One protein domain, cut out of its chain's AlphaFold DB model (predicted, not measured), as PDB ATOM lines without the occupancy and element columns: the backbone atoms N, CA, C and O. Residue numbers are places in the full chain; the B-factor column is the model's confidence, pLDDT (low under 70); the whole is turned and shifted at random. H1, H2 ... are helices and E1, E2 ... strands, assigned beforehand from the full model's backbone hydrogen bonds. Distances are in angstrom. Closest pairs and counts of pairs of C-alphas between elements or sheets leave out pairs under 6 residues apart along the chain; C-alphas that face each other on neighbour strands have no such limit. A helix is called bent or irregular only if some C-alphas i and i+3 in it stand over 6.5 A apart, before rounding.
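What this domain is: This is residues 140 to 251 of the 258 residues of an uncharacterized protein of Muricauda sp (UniProt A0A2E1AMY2). What does the model look like? Three long helices cross one another, with H2 in the middle, H1 across one side of it and H5 across another, and H1 meets H5 where H1 ends. A small strand hairpin, E1 and E2, lies toward one end of the body with short H6 next to E2, short H3 packs on the last part of H2, H4 makes a corner with H5, and residues 140 to 145 of H1 stick out. What is its make-up? The printed part has 112 residues in the order H1, H2, E1, E2, H3, H4, H5, H6; it is mostly helix, with one antiparallel sheet, E1 - E2. The whole is compact, with a radius of gyration of the C-alphas of 14.1 A, and spans 43 by 27 by 21 A.

How they stand to each other: How do the long helices meet? H1, residues 140 to 164, touches H2, residues 174 to 189, about perpendicular at 79 degrees, with its residues 154 to 157 alone; the closest C-alphas, of Ile 154 and Ile 183, are 6.8 A apart. H5, residues 222 to 241, touches H2 at a steep tilt of 63 degrees, the same way, closest at the C-alphas of Ala 178 and Phe 225, 4.7 A. H1 touches H5 with residues 161 to 164 alone, closest at the C-alphas of Leu 164 and Ala 239, 7.3 A. Where are the smaller parts? E1, residues 191 to 193, and E2, residues 196 to 199, form a hairpin, with N 191 and O 199 at 2.8 A, within hydrogen-bond range. H3, residues 203 to 208, touches residues 184 to 189 of H2, with the C-alphas of Arg 188 and Ala 206 closest at 4.8 A. H4, residues 212 to 218, touches H5 only at the corner, and the closest C-alphas of E2 and H6, residues 247 to 250, are those of Val 198 and Leu 250, 5.8 A apart. How do the helix backbones run? Every O i to N i+4 pair is within hydrogen-bond range in H1, H2, H3 and H5, and H6 is too short for one. H4 is irregular, with C-alphas 213 and 216 at 7.4 A; 0 of 3 such pairs are within range, against 3 of 4 O i to N i+3 pairs.

Where its parts are: Where does H1 run? It begins at C-alpha 140, (90.629, 105.767, 105.615), and is 35.6 A long. How long are the other two? H2 measures 22.9 A and H5 28.2 A, H5 ending at C-alpha 241, (119.334, 129.339, 128.528).

The domain as a whole: How large is it? The two C-alphas farthest apart, those of Glu 140 and Ile 242, are 45.0 A apart. Are there cuts or weak places? The printed part has no cut, and no link is long. The pLDDT is under 70 at residues 164 to 172 and 251.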
ATOM      1  N   GLU A 140      91.193 105.334 104.326       90.00
ATOM      2  CA  GLU A 140      90.629 105.767 105.615       90.00
ATOM      3  C   GLU A 140      91.332 105.130 106.822       90.00
ATOM      4  O   GLU A 140      91.567 105.801 107.827       90.00
ATOM      5  N   ASP A 141      91.740 103.865 106.717       89.38
ATOM      6  CA  ASP A 141      92.462 103.178 107.793       89.38
ATOM      7  C   ASP A 141      93.849 103.781 108.028       89.38
ATOM      8  O   ASP A 141      94.238 104.032 109.171       89.38
ATOM      9  N   ILE A 142      94.566 104.120 106.952       87.56
ATOM     10  CA  ILE A 142      95.859 104.805 107.048       87.56
ATOM     11  C   ILE A 142      95.671 106.213 107.626       87.56
ATOM     12  O   ILE A 142      96.458 106.638 108.469       87.56
ATOM     13  N   GLN A 143      94.610 106.931 107.238       89.19
ATOM     14  CA  GLN A 143      94.300 108.243 107.814       89.19
ATOM     15  C   GLN A 143      94.096 108.160 109.331       89.19
ATOM     16  O   GLN A 143      94.646 108.990 110.053       89.19
ATOM     17  N   LYS A 144      93.373 107.147 109.830       89.88
ATOM     18  CA  LYS A 144      93.176 106.927 111.274       89.88
ATOM     19  C   LYS A 144      94.500 106.688 111.998       89.88
ATOM     20  O   LYS A 144      94.729 107.289 113.046       89.88
ATOM     21  N   ILE A 145      95.378 105.853 111.433       89.75
ATOM     22  CA  ILE A 145      96.711 105.577 111.994       89.75
ATOM     23  C   ILE A 145      97.532 106.867 112.072       89.75
ATOM     24  O   ILE A 145      98.066 107.197 113.130       89.75
ATOM     25  N   ILE A 146      97.577 107.628 110.976       88.81
ATOM     26  CA  ILE A 146      98.312 108.892 110.889       88.81
ATOM     27  C   ILE A 146      97.770 109.911 111.896       88.81
ATOM     28  O   ILE A 146      98.540 110.516 112.643       88.81
ATOM     29  N   CYS A 147      96.449 110.092 111.944       92.25
ATOM     30  CA  CYS A 147      95.812 111.008 112.880       92.25
ATOM     31  C   CYS A 147      96.116 110.622 114.326       92.25
ATOM     32  O   CYS A 147      96.503 111.493 115.101       92.25
ATOM     33  N   LYS A 148      95.994 109.340 114.690       89.44
ATOM     34  CA  LYS A 148      96.310 108.859 116.040       89.44
ATOM     35  C   LYS A 148      97.770 109.138 116.399       89.44
ATOM     36  O   LYS A 148      98.024 109.778 117.414       89.44
ATOM     37  N   PHE A 149      98.701 108.750 115.526       89.56
ATOM     38  CA  PHE A 149     100.136 108.958 115.720       89.56
ATOM     39  C   PHE A 149     100.479 110.431 115.975       89.56
ATOM     40  O   PHE A 149     101.093 110.762 116.989       89.56
ATOM     41  N   TYR A 150     100.046 111.342 115.099       92.31
ATOM     42  CA  TYR A 150     100.364 112.762 115.268       92.31
ATOM     43  C   TYR A 150      99.608 113.414 116.421       92.31
ATOM     44  O   TYR A 150     100.154 114.305 117.062       92.31
ATOM     45  N   THR A 151      98.390 112.967 116.722       92.31
ATOM     46  CA  THR A 151      97.628 113.459 117.876       92.31
ATOM     47  C   THR A 151      98.334 113.116 119.186       92.31
ATOM     48  O   THR A 151      98.464 113.974 120.060       92.31
ATOM     49  N   ASP A 152      98.853 111.892 119.311       87.94
ATOM     50  CA  ASP A 152      99.620 111.468 120.482       87.94
ATOM     51  C   ASP A 152     100.939 112.248 120.605       87.94
ATOM     52  O   ASP A 152     101.265 112.719 121.697       87.94
ATOM     53  N   ARG A 153     101.647 112.489 119.490       87.38
ATOM     54  CA  ARG A 153     102.874 113.313 119.484       87.38
ATOM     55  C   ARG A 153     102.617 114.777 119.832       87.38
ATOM     56  O   ARG A 153     103.359 115.350 120.623       87.38
ATOM     57  N   ILE A 154     101.565 115.383 119.282       90.31
ATOM     58  CA  ILE A 154     101.164 116.749 119.642       90.31
ATOM     59  C   ILE A 154     100.870 116.822 121.138       90.31
ATOM     60  O   ILE A 154     101.328 117.745 121.800       90.31
ATOM     61  N   ASN A 155     100.145 115.843 121.682       87.62
ATOM     62  CA  ASN A 155      99.842 115.799 123.106       87.62
ATOM     63  C   ASN A 155     101.117 115.687 123.966       87.62
ATOM     64  O   ASN A 155     101.230 116.426 124.937       87.62
ATOM     65  N   ASP A 156     102.092 114.845 123.598       84.06
ATOM     66  CA  ASP A 156     103.400 114.772 124.282       84.06
ATOM     67  C   ASP A 156     104.121 116.130 124.285       84.06
ATOM     68  O   ASP A 156     104.510 116.628 125.342       84.06
ATOM     69  N   ILE A 157     104.224 116.777 123.119       85.06
ATOM     70  CA  ILE A 157     104.861 118.096 122.984       85.06
ATOM     71  C   ILE A 157     104.124 119.143 123.824       85.06
ATOM     72  O   ILE A 157     104.757 119.894 124.560       85.06
ATOM     73  N   CYS A 158     102.792 119.186 123.761       83.31
ATOM     74  CA  CYS A 158     101.984 120.117 124.544       83.31
ATOM     75  C   CYS A 158     102.194 119.938 126.051       83.31
ATOM     76  O   CYS A 158     102.311 120.929 126.769       83.31
ATOM     77  N   LEU A 159     102.252 118.695 126.540       79.81
ATOM     78  CA  LEU A 159     102.499 118.418 127.955       79.81
ATOM     79  C   LEU A 159     103.911 118.862 128.353       79.81
ATOM     80  O   LEU A 159     104.060 119.557 129.354       79.81
ATOM     81  N   LYS A 160     104.931 118.551 127.544       78.19
ATOM     82  CA  LYS A 160     106.308 119.008 127.788       78.19
ATOM     83  C   LYS A 160     106.404 120.526 127.822       78.19
ATOM     84  O   LYS A 160     106.967 121.071 128.761       78.19
ATOM     85  N   LEU A 161     105.784 121.223 126.873       79.19
ATOM     86  CA  LEU A 161     105.747 122.685 126.885       79.19
ATOM     87  C   LEU A 161     105.017 123.225 128.121       79.19
ATOM     88  O   LEU A 161     105.506 124.151 128.756       79.19
ATOM     89  N   LYS A 162     103.894 122.622 128.518       76.81
ATOM     90  CA  LYS A 162     103.120 123.070 129.684       76.81
ATOM     91  C   LYS A 162     103.865 122.898 131.011       76.81
ATOM     92  O   LYS A 162     103.719 123.742 131.889       76.81
ATOM     93  N   TYR A 163     104.592 121.795 131.181       71.38
ATOM     94  CA  TYR A 163     105.216 121.441 132.460       71.38
ATOM     95  C   TYR A 163     106.688 121.832 132.561       71.38
ATOM     96  O   TYR A 163     107.160 122.096 133.661       71.38
ATOM     97  N   LEU A 164     107.412 121.831 131.441       65.25
ATOM     98  CA  LEU A 164     108.854 122.065 131.428       65.25
ATOM     99  C   LEU A 164     109.191 123.492 131.014       65.25
ATOM    100  O   LEU A 164     110.156 124.047 131.518       65.25
ATOM    101  N   THR A 165     108.409 124.126 130.139       64.50
ATOM    102  CA  THR A 165     108.716 125.501 129.731       64.50
ATOM    103  C   THR A 165     107.913 126.508 130.559       64.50
ATOM    104  O   THR A 165     106.732 126.263 130.816       64.50
ATOM    105  N   PRO A 166     108.494 127.652 130.968       56.78
ATOM    106  CA  PRO A 166     107.768 128.722 131.646       56.78
ATOM    107  C   PRO A 166     106.887 129.449 130.630       56.78
ATOM    108  O   PRO A 166     107.179 130.545 130.161       56.78
ATOM    109  N   HIS A 167     105.800 128.793 130.235       61.44
ATOM    110  CA  HIS A 167     104.870 129.305 129.255       61.44
ATOM    111  C   HIS A 167     103.554 129.651 129.948       61.44
ATOM    112  O   HIS A 167     102.750 128.786 130.278       61.44
ATOM    113  N   SER A 168     103.314 130.946 130.147       51.25
ATOM    114  CA  SER A 168     102.083 131.467 130.756       51.25
ATOM    115  C   SER A 168     100.904 131.570 129.782       51.25
ATOM    116  O   SER A 168      99.846 132.084 130.146       51.25
ATOM    117  N   ALA A 169     101.058 131.118 128.532       55.66
ATOM    118  CA  ALA A 169     100.008 131.299 127.544       55.66
ATOM    119  C   ALA A 169      98.954 130.208 127.690       55.66
ATOM    120  O   ALA A 169      99.206 129.019 127.488       55.66
ATOM    121  N   VAL A 170      97.745 130.649 128.006       56.91
ATOM    122  CA  VAL A 170      96.556 129.814 127.964       56.91
ATOM    123  C   VAL A 170      95.956 129.945 126.569       56.91
ATOM    124  O   VAL A 170      95.453 131.003 126.190       56.91
ATOM    125  N   TYR A 171      96.044 128.880 125.777       65.06
ATOM    126  CA  TYR A 171      95.502 128.855 124.422       65.06
ATOM    127  C   TYR A 171      94.089 128.263 124.434       65.06
ATOM    128  O   TYR A 171      93.905 127.087 124.742       65.06
ATOM    129  N   HIS A 172      93.090 129.071 124.072       63.09
ATOM    130  CA  HIS A 172      91.696 128.646 123.914       63.09
ATOM    131  C   HIS A 172      91.201 128.890 122.481       63.09
ATOM    132  O   HIS A 172      91.657 129.812 121.800       63.09
ATOM    133  N   GLY A 173      90.252 128.065 122.023       71.94
ATOM    134  CA  GLY A 173      89.576 128.229 120.732       71.94
ATOM    135  C   GLY A 173      90.534 128.289 119.536       71.94
ATOM    136  O   GLY A 173      91.416 127.446 119.384       71.94
ATOM    137  N   SER A 174      90.389 129.318 118.696       71.06
ATOM    138  CA  SER A 174      91.198 129.512 117.480       71.06
ATOM    139  C   SER A 174      92.703 129.654 117.750       71.06
ATOM    140  O   SER A 174      93.519 129.285 116.902       71.06
ATOM    141  N   ALA A 175      93.092 130.140 118.934       77.12
ATOM    142  CA  ALA A 175      94.493 130.220 119.334       77.12
ATOM    143  C   ALA A 175      95.085 128.828 119.606       77.12
ATOM    144  O   ALA A 175      96.250 128.592 119.294       77.12
ATOM    145  N   LEU A 176      94.281 127.886 120.113       84.00
ATOM    146  CA  LEU A 176      94.701 126.499 120.320       84.00
ATOM    147  C   LEU A 176      94.875 125.760 118.988       84.00
ATOM    148  O   LEU A 176      95.867 125.059 118.800       84.00
ATOM    149  N   GLU A 177      93.974 125.967 118.024       90.38
ATOM    150  CA  GLU A 177      94.143 125.413 116.674       90.38
ATOM    151  C   GLU A 177      95.418 125.942 115.995       90.38
ATOM    152  O   GLU A 177      96.161 125.187 115.361       90.38
ATOM    153  N   ALA A 178      95.699 127.240 116.151       90.00
ATOM    154  CA  ALA A 178      96.919 127.862 115.647       90.00
ATOM    155  C   ALA A 178      98.176 127.323 116.349       90.00
ATOM    156  O   ALA A 178      99.190 127.099 115.686       90.00
ATOM    157  N   PHE A 179      98.098 127.060 117.654       89.38
ATOM    158  CA  PHE A 179      99.169 126.454 118.442       89.38
ATOM    159  C   PHE A 179      99.480 125.020 117.994       89.38
ATOM    160  O   PHE A 179     100.630 124.699 117.699       89.38
ATOM    161  N   ILE A 180      98.457 124.180 117.826       92.31
ATOM    162  CA  ILE A 180      98.601 122.820 117.280       92.31
ATOM    163  C   ILE A 180      99.212 122.870 115.875       92.31
ATOM    164  O   ILE A 180     100.135 122.120 115.555       92.31
ATOM    165  N   THR A 181      98.736 123.793 115.035       94.94
ATOM    166  CA  THR A 181      99.286 123.989 113.690       94.94
ATOM    167  C   THR A 181     100.759 124.404 113.754       94.94
ATOM    168  O   THR A 181     101.569 123.912 112.971       94.94
ATOM    169  N   ALA A 182     101.143 125.264 114.700       93.69
ATOM    170  CA  ALA A 182     102.535 125.648 114.912       93.69
ATOM    171  C   ALA A 182     103.414 124.444 115.286       93.69
ATOM    172  O   ALA A 182     104.476 124.281 114.685       93.69
ATOM    173  N   ILE A 183     102.952 123.560 116.178       93.12
ATOM    174  CA  ILE A 183     103.658 122.315 116.526       93.12
ATOM    175  C   ILE A 183     103.891 121.452 115.282       93.12
ATOM    176  O   ILE A 183     105.025 121.055 115.018       93.12
ATOM    177  N   LEU A 184     102.861 121.225 114.462       94.81
ATOM    178  CA  LEU A 184     102.983 120.434 113.229       94.81
ATOM    179  C   LEU A 184     104.020 121.011 112.256       94.81
ATOM    180  O   LEU A 184     104.785 120.273 111.635       94.81
ATOM    181  N   PHE A 185     104.077 122.338 112.130       95.00
ATOM    182  CA  PHE A 185     105.061 122.999 111.273       95.00
ATOM    183  C   PHE A 185     106.479 122.972 111.850       95.00
ATOM    184  O   PHE A 185     107.435 122.911 111.074       95.00
ATOM    185  N   ILE A 186     106.626 122.978 113.177       93.56
ATOM    186  CA  ILE A 186     107.915 122.752 113.835       93.56
ATOM    187  C   ILE A 186     108.374 121.312 113.580       93.56
ATOM    188  O   ILE A 186     109.490 121.125 113.112       93.56
ATOM    189  N   MET A 187     107.506 120.310 113.752       91.75
ATOM    190  CA  MET A 187     107.818 118.906 113.431       91.75
ATOM    191  C   MET A 187     108.216 118.721 111.962       91.75
ATOM    192  O   MET A 187     109.156 117.997 111.653       91.75
ATOM    193  N   ARG A 188     107.561 119.426 111.031       92.12
ATOM    194  CA  ARG A 188     107.931 119.422 109.605       92.12
ATOM    195  C   ARG A 188     109.363 119.897 109.339       92.12
ATOM    196  O   ARG A 188     109.992 119.421 108.395       92.12
ATOM    197  N   GLN A 189     109.846 120.888 110.084       91.56
ATOM    198  CA  GLN A 189     111.194 121.439 109.899       91.56
ATOM    199  C   GLN A 189     112.235 120.717 110.763       91.56
ATOM    200  O   GLN A 189     113.398 120.650 110.369       91.56
ATOM    201  N   GLY A 190     111.799 120.138 111.880       89.69
ATOM    202  CA  GLY A 190     112.654 119.777 112.998       89.69
ATOM    203  C   GLY A 190     113.015 121.009 113.832       89.69
ATOM    204  O   GLY A 190     112.979 122.149 113.358       89.69
ATOM    205  N   LEU A 191     113.374 120.779 115.091       88.75
ATOM    206  CA  LEU A 191     113.929 121.791 115.980       88.75
ATOM    207  C   LEU A 191     115.202 121.242 116.614       88.75
ATOM    208  O   LEU A 191     115.152 120.276 117.374       88.75
ATOM    209  N   ARG A 192     116.332 121.882 116.310       86.88
ATOM    210  CA  ARG A 192     117.639 121.564 116.887       86.88
ATOM    211  C   ARG A 192     118.146 122.747 117.697       86.88
ATOM    212  O   ARG A 192     117.991 123.888 117.263       86.88
ATOM    213  N   ILE A 193     118.740 122.472 118.852       82.06
ATOM    214  CA  ILE A 193     119.378 123.471 119.711       82.06
ATOM    215  C   ILE A 193     120.718 122.909 120.167       82.06
ATOM    216  O   ILE A 193     120.754 121.819 120.731       82.06
ATOM    217  N   ASN A 194     121.807 123.644 119.914       77.69
ATOM    218  CA  ASN A 194     123.181 123.233 120.236       77.69
ATOM    219  C   ASN A 194     123.473 121.790 119.778       77.69
ATOM    220  O   ASN A 194     123.867 120.942 120.571       77.69
ATOM    221  N   ASP A 195     123.161 121.506 118.509       80.00
ATOM    222  CA  ASP A 195     123.249 120.197 117.846       80.00
ATOM    223  C   ASP A 195     122.345 119.068 118.369       80.00
ATOM    224  O   ASP A 195     122.171 118.072 117.661       80.00
ATOM    225  N   VAL A 196     121.658 119.254 119.500       81.25
ATOM    226  CA  VAL A 196     120.655 118.315 120.019       81.25
ATOM    227  C   VAL A 196     119.323 118.508 119.299       81.25
ATOM    228  O   VAL A 196     118.789 119.616 119.218       81.25
ATOM    229  N   GLU A 197     118.764 117.424 118.767       82.88
ATOM    230  CA  GLU A 197     117.438 117.426 118.150       82.88
ATOM    231  C   GLU A 197     116.348 117.315 119.225       82.88
ATOM    232  O   GLU A 197     116.128 116.263 119.814       82.88
ATOM    233  N   VAL A 198     115.672 118.433 119.492       84.06
ATOM    234  CA  VAL A 198     114.597 118.537 120.492       84.06
ATOM    235  C   VAL A 198     113.279 118.016 119.919       84.06
ATOM    236  O   VAL A 198     112.519 117.314 120.584       84.06
ATOM    237  N   ILE A 199     113.000 118.359 118.660       86.50
ATOM    238  CA  ILE A 199     111.853 117.842 117.912       86.50
ATOM    239  C   ILE A 199     112.374 117.305 116.590       86.50
ATOM    240  O   ILE A 199     112.898 118.065 115.775       86.50
ATOM    241  N   SER A 200     112.185 116.004 116.377       85.81
ATOM    242  CA  SER A 200     112.667 115.319 115.183       85.81
ATOM    243  C   SER A 200     112.008 115.835 113.907       85.81
ATOM    244  O   SER A 200     110.776 115.962 113.878       85.81
ATOM    245  N   LYS A 201     112.778 116.049 112.835       87.56
ATOM    246  CA  LYS A 201     112.202 116.375 111.522       87.56
ATOM    247  C   LYS A 201     111.347 115.222 110.990       87.56
ATOM    248  O   LYS A 201     111.815 114.101 110.830       87.56
ATOM    249  N   ASP A 202     110.106 115.526 110.626       88.25
ATOM    250  CA  ASP A 202     109.168 114.552 110.077       88.25
ATOM    251  C   ASP A 202     109.036 114.674 108.547       88.25
ATOM    252  O   ASP A 202     108.580 115.686 108.000       88.25
ATOM    253  N   HIS A 203     109.434 113.611 107.844       85.31
ATOM    254  CA  HIS A 203     109.427 113.557 106.382       85.31
ATOM    255  C   HIS A 203     108.025 113.471 105.774       85.31
ATOM    256  O   HIS A 203     107.808 114.012 104.683       85.31
ATOM    257  N   TYR A 204     107.076 112.825 106.456       86.94
ATOM    258  CA  TYR A 204     105.702 112.741 105.982       86.94
ATOM    259  C   TYR A 204     105.046 114.119 106.061       86.94
ATOM    260  O   TYR A 204     104.581 114.628 105.038       86.94
ATOM    261  N   LEU A 205     105.120 114.792 107.217       88.56
ATOM    262  CA  LEU A 205     104.603 116.152 107.398       88.56
ATOM    263  C   LEU A 205     105.262 117.155 106.447       88.56
ATOM    264  O   LEU A 205     104.584 118.058 105.954       88.56
ATOM    265  N   ALA A 206     106.551 116.988 106.132       83.88
ATOM    266  CA  ALA A 206     107.236 117.824 105.148       83.88
ATOM    267  C   ALA A 206     106.613 117.761 103.747       83.88
ATOM    268  O   ALA A 206     106.654 118.764 103.028       83.88
ATOM    269  N   SER A 207     106.015 116.625 103.382       82.38
ATOM    270  CA  SER A 207     105.299 116.451 102.116       82.38
ATOM    271  C   SER A 207     103.789 116.654 102.187       82.38
ATOM    272  O   SER A 207     103.196 117.081 101.201       82.38
ATOM    273  N   ALA A 208     103.166 116.345 103.322       86.25
ATOM    274  CA  ALA A 208     101.715 116.280 103.435       86.25
ATOM    275  C   ALA A 208     101.092 117.615 103.869       86.25
ATOM    276  O   ALA A 208     100.000 117.962 103.405       86.25
ATOM    277  N   LEU A 209     101.780 118.380 104.729       90.38
ATOM    278  CA  LEU A 209     101.254 119.650 105.225       90.38
ATOM    279  C   LEU A 209     101.144 120.695 104.104       90.38
ATOM    280  O   LEU A 209     102.037 120.797 103.255       90.38
ATOM    281  N   PRO A 210     100.096 121.538 104.135       90.56
ATOM    282  CA  PRO A 210      99.964 122.648 103.204       90.56
ATOM    283  C   PRO A 210     101.086 123.683 103.383       90.56
ATOM    284  O   PRO A 210     101.898 123.643 104.314       90.56
ATOM    285  N   GLU A 211     101.156 124.648 102.470       87.62
ATOM    286  CA  GLU A 211     102.064 125.782 102.627       87.62
ATOM    287  C   GLU A 211     101.566 126.723 103.724       87.62
ATOM    288  O   GLU A 211     100.369 127.001 103.808       87.62
ATOM    289  N   ALA A 212     102.485 127.281 104.519       89.00
ATOM    290  CA  ALA A 212     102.137 128.200 105.607       89.00
ATOM    291  C   ALA A 212     101.337 129.428 105.119       89.00
ATOM    292  O   ALA A 212     100.476 129.939 105.828       89.00
ATOM    293  N   ASN A 213     101.583 129.878 103.884       88.00
ATOM    294  CA  ASN A 213     100.867 131.000 103.272       88.00
ATOM    295  C   ASN A 213      99.428 130.669 102.847       88.00
ATOM    296  O   ASN A 213      98.711 131.580 102.462       88.00
ATOM    297  N   SER A 214      99.026 129.399 102.908       89.19
ATOM    298  CA  SER A 214      97.682 128.921 102.553       89.19
ATOM    299  C   SER A 214      96.862 128.475 103.770       89.19
ATOM    300  O   SER A 214      95.837 127.812 103.625       89.19
ATOM    301  N   LEU A 215      97.341 128.773 104.984       92.88
ATOM    302  CA  LEU A 215      96.699 128.372 106.241       92.88
ATOM    303  C   LEU A 215      95.344 129.056 106.479       92.88
ATOM    304  O   LEU A 215      94.465 128.473 107.113       92.88
ATOM    305  N   ASP A 216      95.149 130.235 105.900       91.94
ATOM    306  CA  ASP A 216      93.886 130.973 105.856       91.94
ATOM    307  C   ASP A 216      92.757 130.153 105.216       91.94
ATOM    308  O   ASP A 216      91.630 130.139 105.713       91.94
ATOM    309  N   ILE A 217      93.077 129.357 104.188       92.31
ATOM    310  CA  ILE A 217      92.143 128.408 103.572       92.31
ATOM    311  C   ILE A 217      91.630 127.409 104.614       92.31
ATOM    312  O   ILE A 217      90.527 126.902 104.472       92.31
ATOM    313  N   TYR A 218      92.358 127.123 105.687       92.12
ATOM    314  CA  TYR A 218      91.944 126.170 106.722       92.12
ATOM    315  C   TYR A 218      91.442 126.860 107.990       92.12
ATOM    316  O   TYR A 218      91.379 126.219 109.032       92.12
ATOM    317  N   ASN A 219      91.060 128.137 107.899       90.19
ATOM    318  CA  ASN A 219      90.607 128.966 109.017       90.19
ATOM    319  C   ASN A 219      91.666 129.142 110.122       90.19
ATOM    320  O   ASN A 219      91.328 129.473 111.256       90.19
ATOM    321  N   ILE A 220      92.950 128.964 109.798       91.75
ATOM    322  CA  ILE A 220      94.055 129.254 110.711       91.75
ATOM    323  C   ILE A 220      94.595 130.645 110.384       91.75
ATOM    324  O   ILE A 220      95.151 130.882 109.311       91.75
ATOM    325  N   GLN A 221      94.448 131.579 111.322       89.12
ATOM    326  CA  GLN A 221      94.946 132.939 111.135       89.12
ATOM    327  C   GLN A 221      96.478 132.973 111.186       89.12
ATOM    328  O   GLN A 221      97.102 132.489 112.134       89.12
ATOM    329  N   LYS A 222      97.091 133.606 110.179       88.88
ATOM    330  CA  LYS A 222      98.553 133.682 110.035       88.88
ATOM    331  C   LYS A 222      99.235 134.386 111.212       88.88
ATOM    332  O   LYS A 222     100.319 133.971 111.618       88.88
ATOM    333  N   THR A 223      98.607 135.420 111.766       88.50
ATOM    334  CA  THR A 223      99.094 136.160 112.942       88.50
ATOM    335  C   THR A 223      99.170 135.256 114.168       88.50
ATOM    336  O   THR A 223     100.239 135.119 114.757       88.50
ATOM    337  N   HIS A 224      98.083 134.549 114.496       88.19
ATOM    338  CA  HIS A 224      98.059 133.597 115.607       88.19
ATOM    339  C   HIS A 224      99.053 132.455 115.411       88.19
ATOM    340  O   HIS A 224      99.795 132.141 116.335       88.19
ATOM    341  N   PHE A 225      99.127 131.880 114.206       90.81
ATOM    342  CA  PHE A 225     100.098 130.830 113.891       90.81
ATOM    343  C   PHE A 225     101.542 131.299 114.112       90.81
ATOM    344  O   PHE A 225     102.325 130.610 114.765       90.81
ATOM    345  N   THR A 226     101.889 132.482 113.598       90.19
ATOM    346  CA  THR A 226     103.244 133.040 113.712       90.19
ATOM    347  C   THR A 226     103.591 133.325 115.169       90.19
ATOM    348  O   THR A 226     104.658 132.928 115.630       90.19
ATOM    349  N   ASN A 227     102.666 133.937 115.914       87.44
ATOM    350  CA  ASN A 227     102.847 134.213 117.335       87.44
ATOM    351  C   ASN A 227     103.036 132.919 118.128       87.44
ATOM    352  O   ASN A 227     104.008 132.807 118.863       87.44
ATOM    353  N   CYS A 228     102.180 131.911 117.927       88.31
ATOM    354  CA  CYS A 228     102.297 130.628 118.623       88.31
ATOM    355  C   CYS A 228     103.624 129.934 118.313       88.31
ATOM    356  O   CYS A 228     104.300 129.470 119.225       88.31
ATOM    357  N   ARG A 229     104.038 129.902 117.041       89.88
ATOM    358  CA  ARG A 229     105.329 129.332 116.644       89.88
ATOM    359  C   ARG A 229     106.491 130.027 117.354       89.88
ATOM    360  O   ARG A 229     107.363 129.343 117.885       89.88
ATOM    361  N   ASN A 230     106.496 131.357 117.366       88.94
ATOM    362  CA  ASN A 230     107.545 132.136 118.016       88.94
ATOM    363  C   ASN A 230     107.535 131.927 119.534       88.94
ATOM    364  O   ASN A 230     108.600 131.753 120.114       88.94
ATOM    365  N   CYS A 231     106.355 131.874 120.161       85.31
ATOM    366  CA  CYS A 231     106.204 131.575 121.583       85.31
ATOM    367  C   CYS A 231     106.757 130.191 121.934       85.31
ATOM    368  O   CYS A 231     107.532 130.089 122.875       85.31
ATOM    369  N   ILE A 232     106.442 129.147 121.157       86.94
ATOM    370  CA  ILE A 232     106.985 127.796 121.380       86.94
ATOM    371  C   ILE A 232     108.514 127.814 121.283       86.94
ATOM    372  O   ILE A 232     109.202 127.291 122.154       86.94
ATOM    373  N   GLN A 233     109.061 128.428 120.232       87.44
ATOM    374  CA  GLN A 233     110.511 128.488 120.033       87.44
ATOM    375  C   GLN A 233     111.220 129.306 121.119       87.44
ATOM    376  O   GLN A 233     112.309 128.923 121.542       87.44
ATOM    377  N   ALA A 234     110.612 130.406 121.571       85.25
ATOM    378  CA  ALA A 234     111.113 131.212 122.678       85.25
ATOM    379  C   ALA A 234     111.060 130.430 123.992       85.25
ATOM    380  O   ALA A 234     112.083 130.302 124.641       85.25
ATOM    381  N   ALA A 235     109.931 129.800 124.319       84.12
ATOM    382  CA  ALA A 235     109.765 129.028 125.548       84.12
ATOM    383  C   ALA A 235     110.775 127.873 125.657       84.12
ATOM    384  O   ALA A 235     111.354 127.653 126.718       84.12
ATOM    385  N   ILE A 236     111.039 127.166 124.550       83.62
ATOM    386  CA  ILE A 236     112.073 126.122 124.501       83.62
ATOM    387  C   ILE A 236     113.472 126.735 124.678       83.62
ATOM    388  O   ILE A 236     114.292 126.185 125.405       83.62
ATOM    389  N   ARG A 237     113.762 127.873 124.035       83.44
ATOM    390  CA  ARG A 237     115.055 128.561 124.175       83.44
ATOM    391  C   ARG A 237     115.279 129.049 125.608       83.44
ATOM    392  O   ARG A 237     116.342 128.807 126.171       83.44
ATOM    393  N   ASP A 238     114.280 129.682 126.203       83.12
ATOM    394  CA  ASP A 238     114.330 130.230 127.556       83.12
ATOM    395  C   ASP A 238     114.480 129.109 128.589       83.12
ATOM    396  O   ASP A 238     115.293 129.219 129.505       83.12
ATOM    397  N   ALA A 239     113.791 127.979 128.400       81.50
ATOM    398  CA  ALA A 239     113.969 126.794 129.238       81.50
ATOM    399  C   ALA A 239     115.435 126.318 129.283       81.50
ATOM    400  O   ALA A 239     115.929 125.928 130.340       81.50
ATOM    401  N   LEU A 240     116.153 126.394 128.162       79.12
ATOM    402  CA  LEU A 240     117.552 125.973 128.077       79.12
ATOM    403  C   LEU A 240     118.531 127.022 128.614       79.12
ATOM    404  O   LEU A 240     119.449 126.678 129.351       79.12
ATOM    405  N   HIS A 241     118.356 128.287 128.233       79.50
ATOM    406  CA  HIS A 241     119.334 129.339 128.528       79.50
ATOM    407  C   HIS A 241     119.104 130.040 129.868       79.50
ATOM    408  O   HIS A 241     120.066 130.454 130.504       79.50
ATOM    409  N   ILE A 242     117.846 130.197 130.283       77.81
ATOM    410  CA  ILE A 242     117.476 130.917 131.509       77.81
ATOM    411  C   ILE A 242     117.248 129.921 132.645       77.81
ATOM    412  O   ILE A 242     117.723 130.126 133.759       77.81
ATOM    413  N   HIS A 243     116.543 128.827 132.358       73.88
ATOM    414  CA  HIS A 243     116.175 127.828 133.365       73.88
ATOM    415  C   HIS A 243     117.123 126.624 133.416       73.88
ATOM    416  O   HIS A 243     116.880 125.706 134.197       73.88
ATOM    417  N   TYR A 244     118.198 126.633 132.615       75.88
ATOM    418  CA  TYR A 244     119.250 125.607 132.578       75.88
ATOM    419  C   TYR A 244     118.718 124.169 132.495       75.88
ATOM    420  O   TYR A 244     119.306 123.233 133.042       75.88
ATOM    421  N   MET A 245     117.587 123.973 131.816       77.44
ATOM    422  CA  MET A 245     117.032 122.641 131.634       77.44
ATOM    423  C   MET A 245     117.905 121.830 130.685       77.44
ATOM    424  O   MET A 245     118.405 122.334 129.681       77.44
ATOM    425  N   SER A 246     118.045 120.539 130.976       75.56
ATOM    426  CA  SER A 246     118.722 119.622 130.064       75.56
ATOM    427  C   SER A 246     117.927 119.493 128.751       75.56
ATOM    428  O   SER A 246     116.739 119.157 128.805       75.56
ATOM    429  N   PRO A 247     118.554 119.682 127.571       72.88
ATOM    430  CA  PRO A 247     117.905 119.484 126.272       72.88
ATOM    431  C   PRO A 247     117.250 118.110 126.112       72.88
ATOM    432  O   PRO A 247     116.220 117.995 125.451       72.88
ATOM    433  N   PHE A 248     117.796 117.086 126.773       73.75
ATOM    434  CA  PHE A 248     117.271 115.721 126.741       73.75
ATOM    435  C   PHE A 248     115.873 115.593 127.363       73.75
ATOM    436  O   PHE A 248     115.098 114.735 126.951       73.75
ATOM    437  N   LEU A 249     115.510 116.476 128.301       70.88
ATOM    438  CA  LEU A 249     114.170 116.507 128.902       70.88
ATOM    439  C   LEU A 249     113.112 117.062 127.938       70.88
ATOM    440  O   LEU A 249     111.926 116.767 128.076       70.88
ATOM    441  N   LEU A 250     113.543 117.858 126.957       71.50
ATOM    442  CA  LEU A 250     112.675 118.479 125.960       71.50
ATOM    443  C   LEU A 250     112.513 117.616 124.704       71.50
ATOM    444  O   LEU A 250     111.670 117.943 123.869       71.50
ATOM    445  N   ILE A 251     113.275 116.519 124.576       69.81
ATOM    446  CA  ILE A 251     113.151 115.579 123.458       69.81
ATOM    447  C   ILE A 251     111.725 115.037 123.448       69.81
ATOM    448  O   ILE A 251     111.322 114.270 124.327       69.81
TER     449      ILE A 251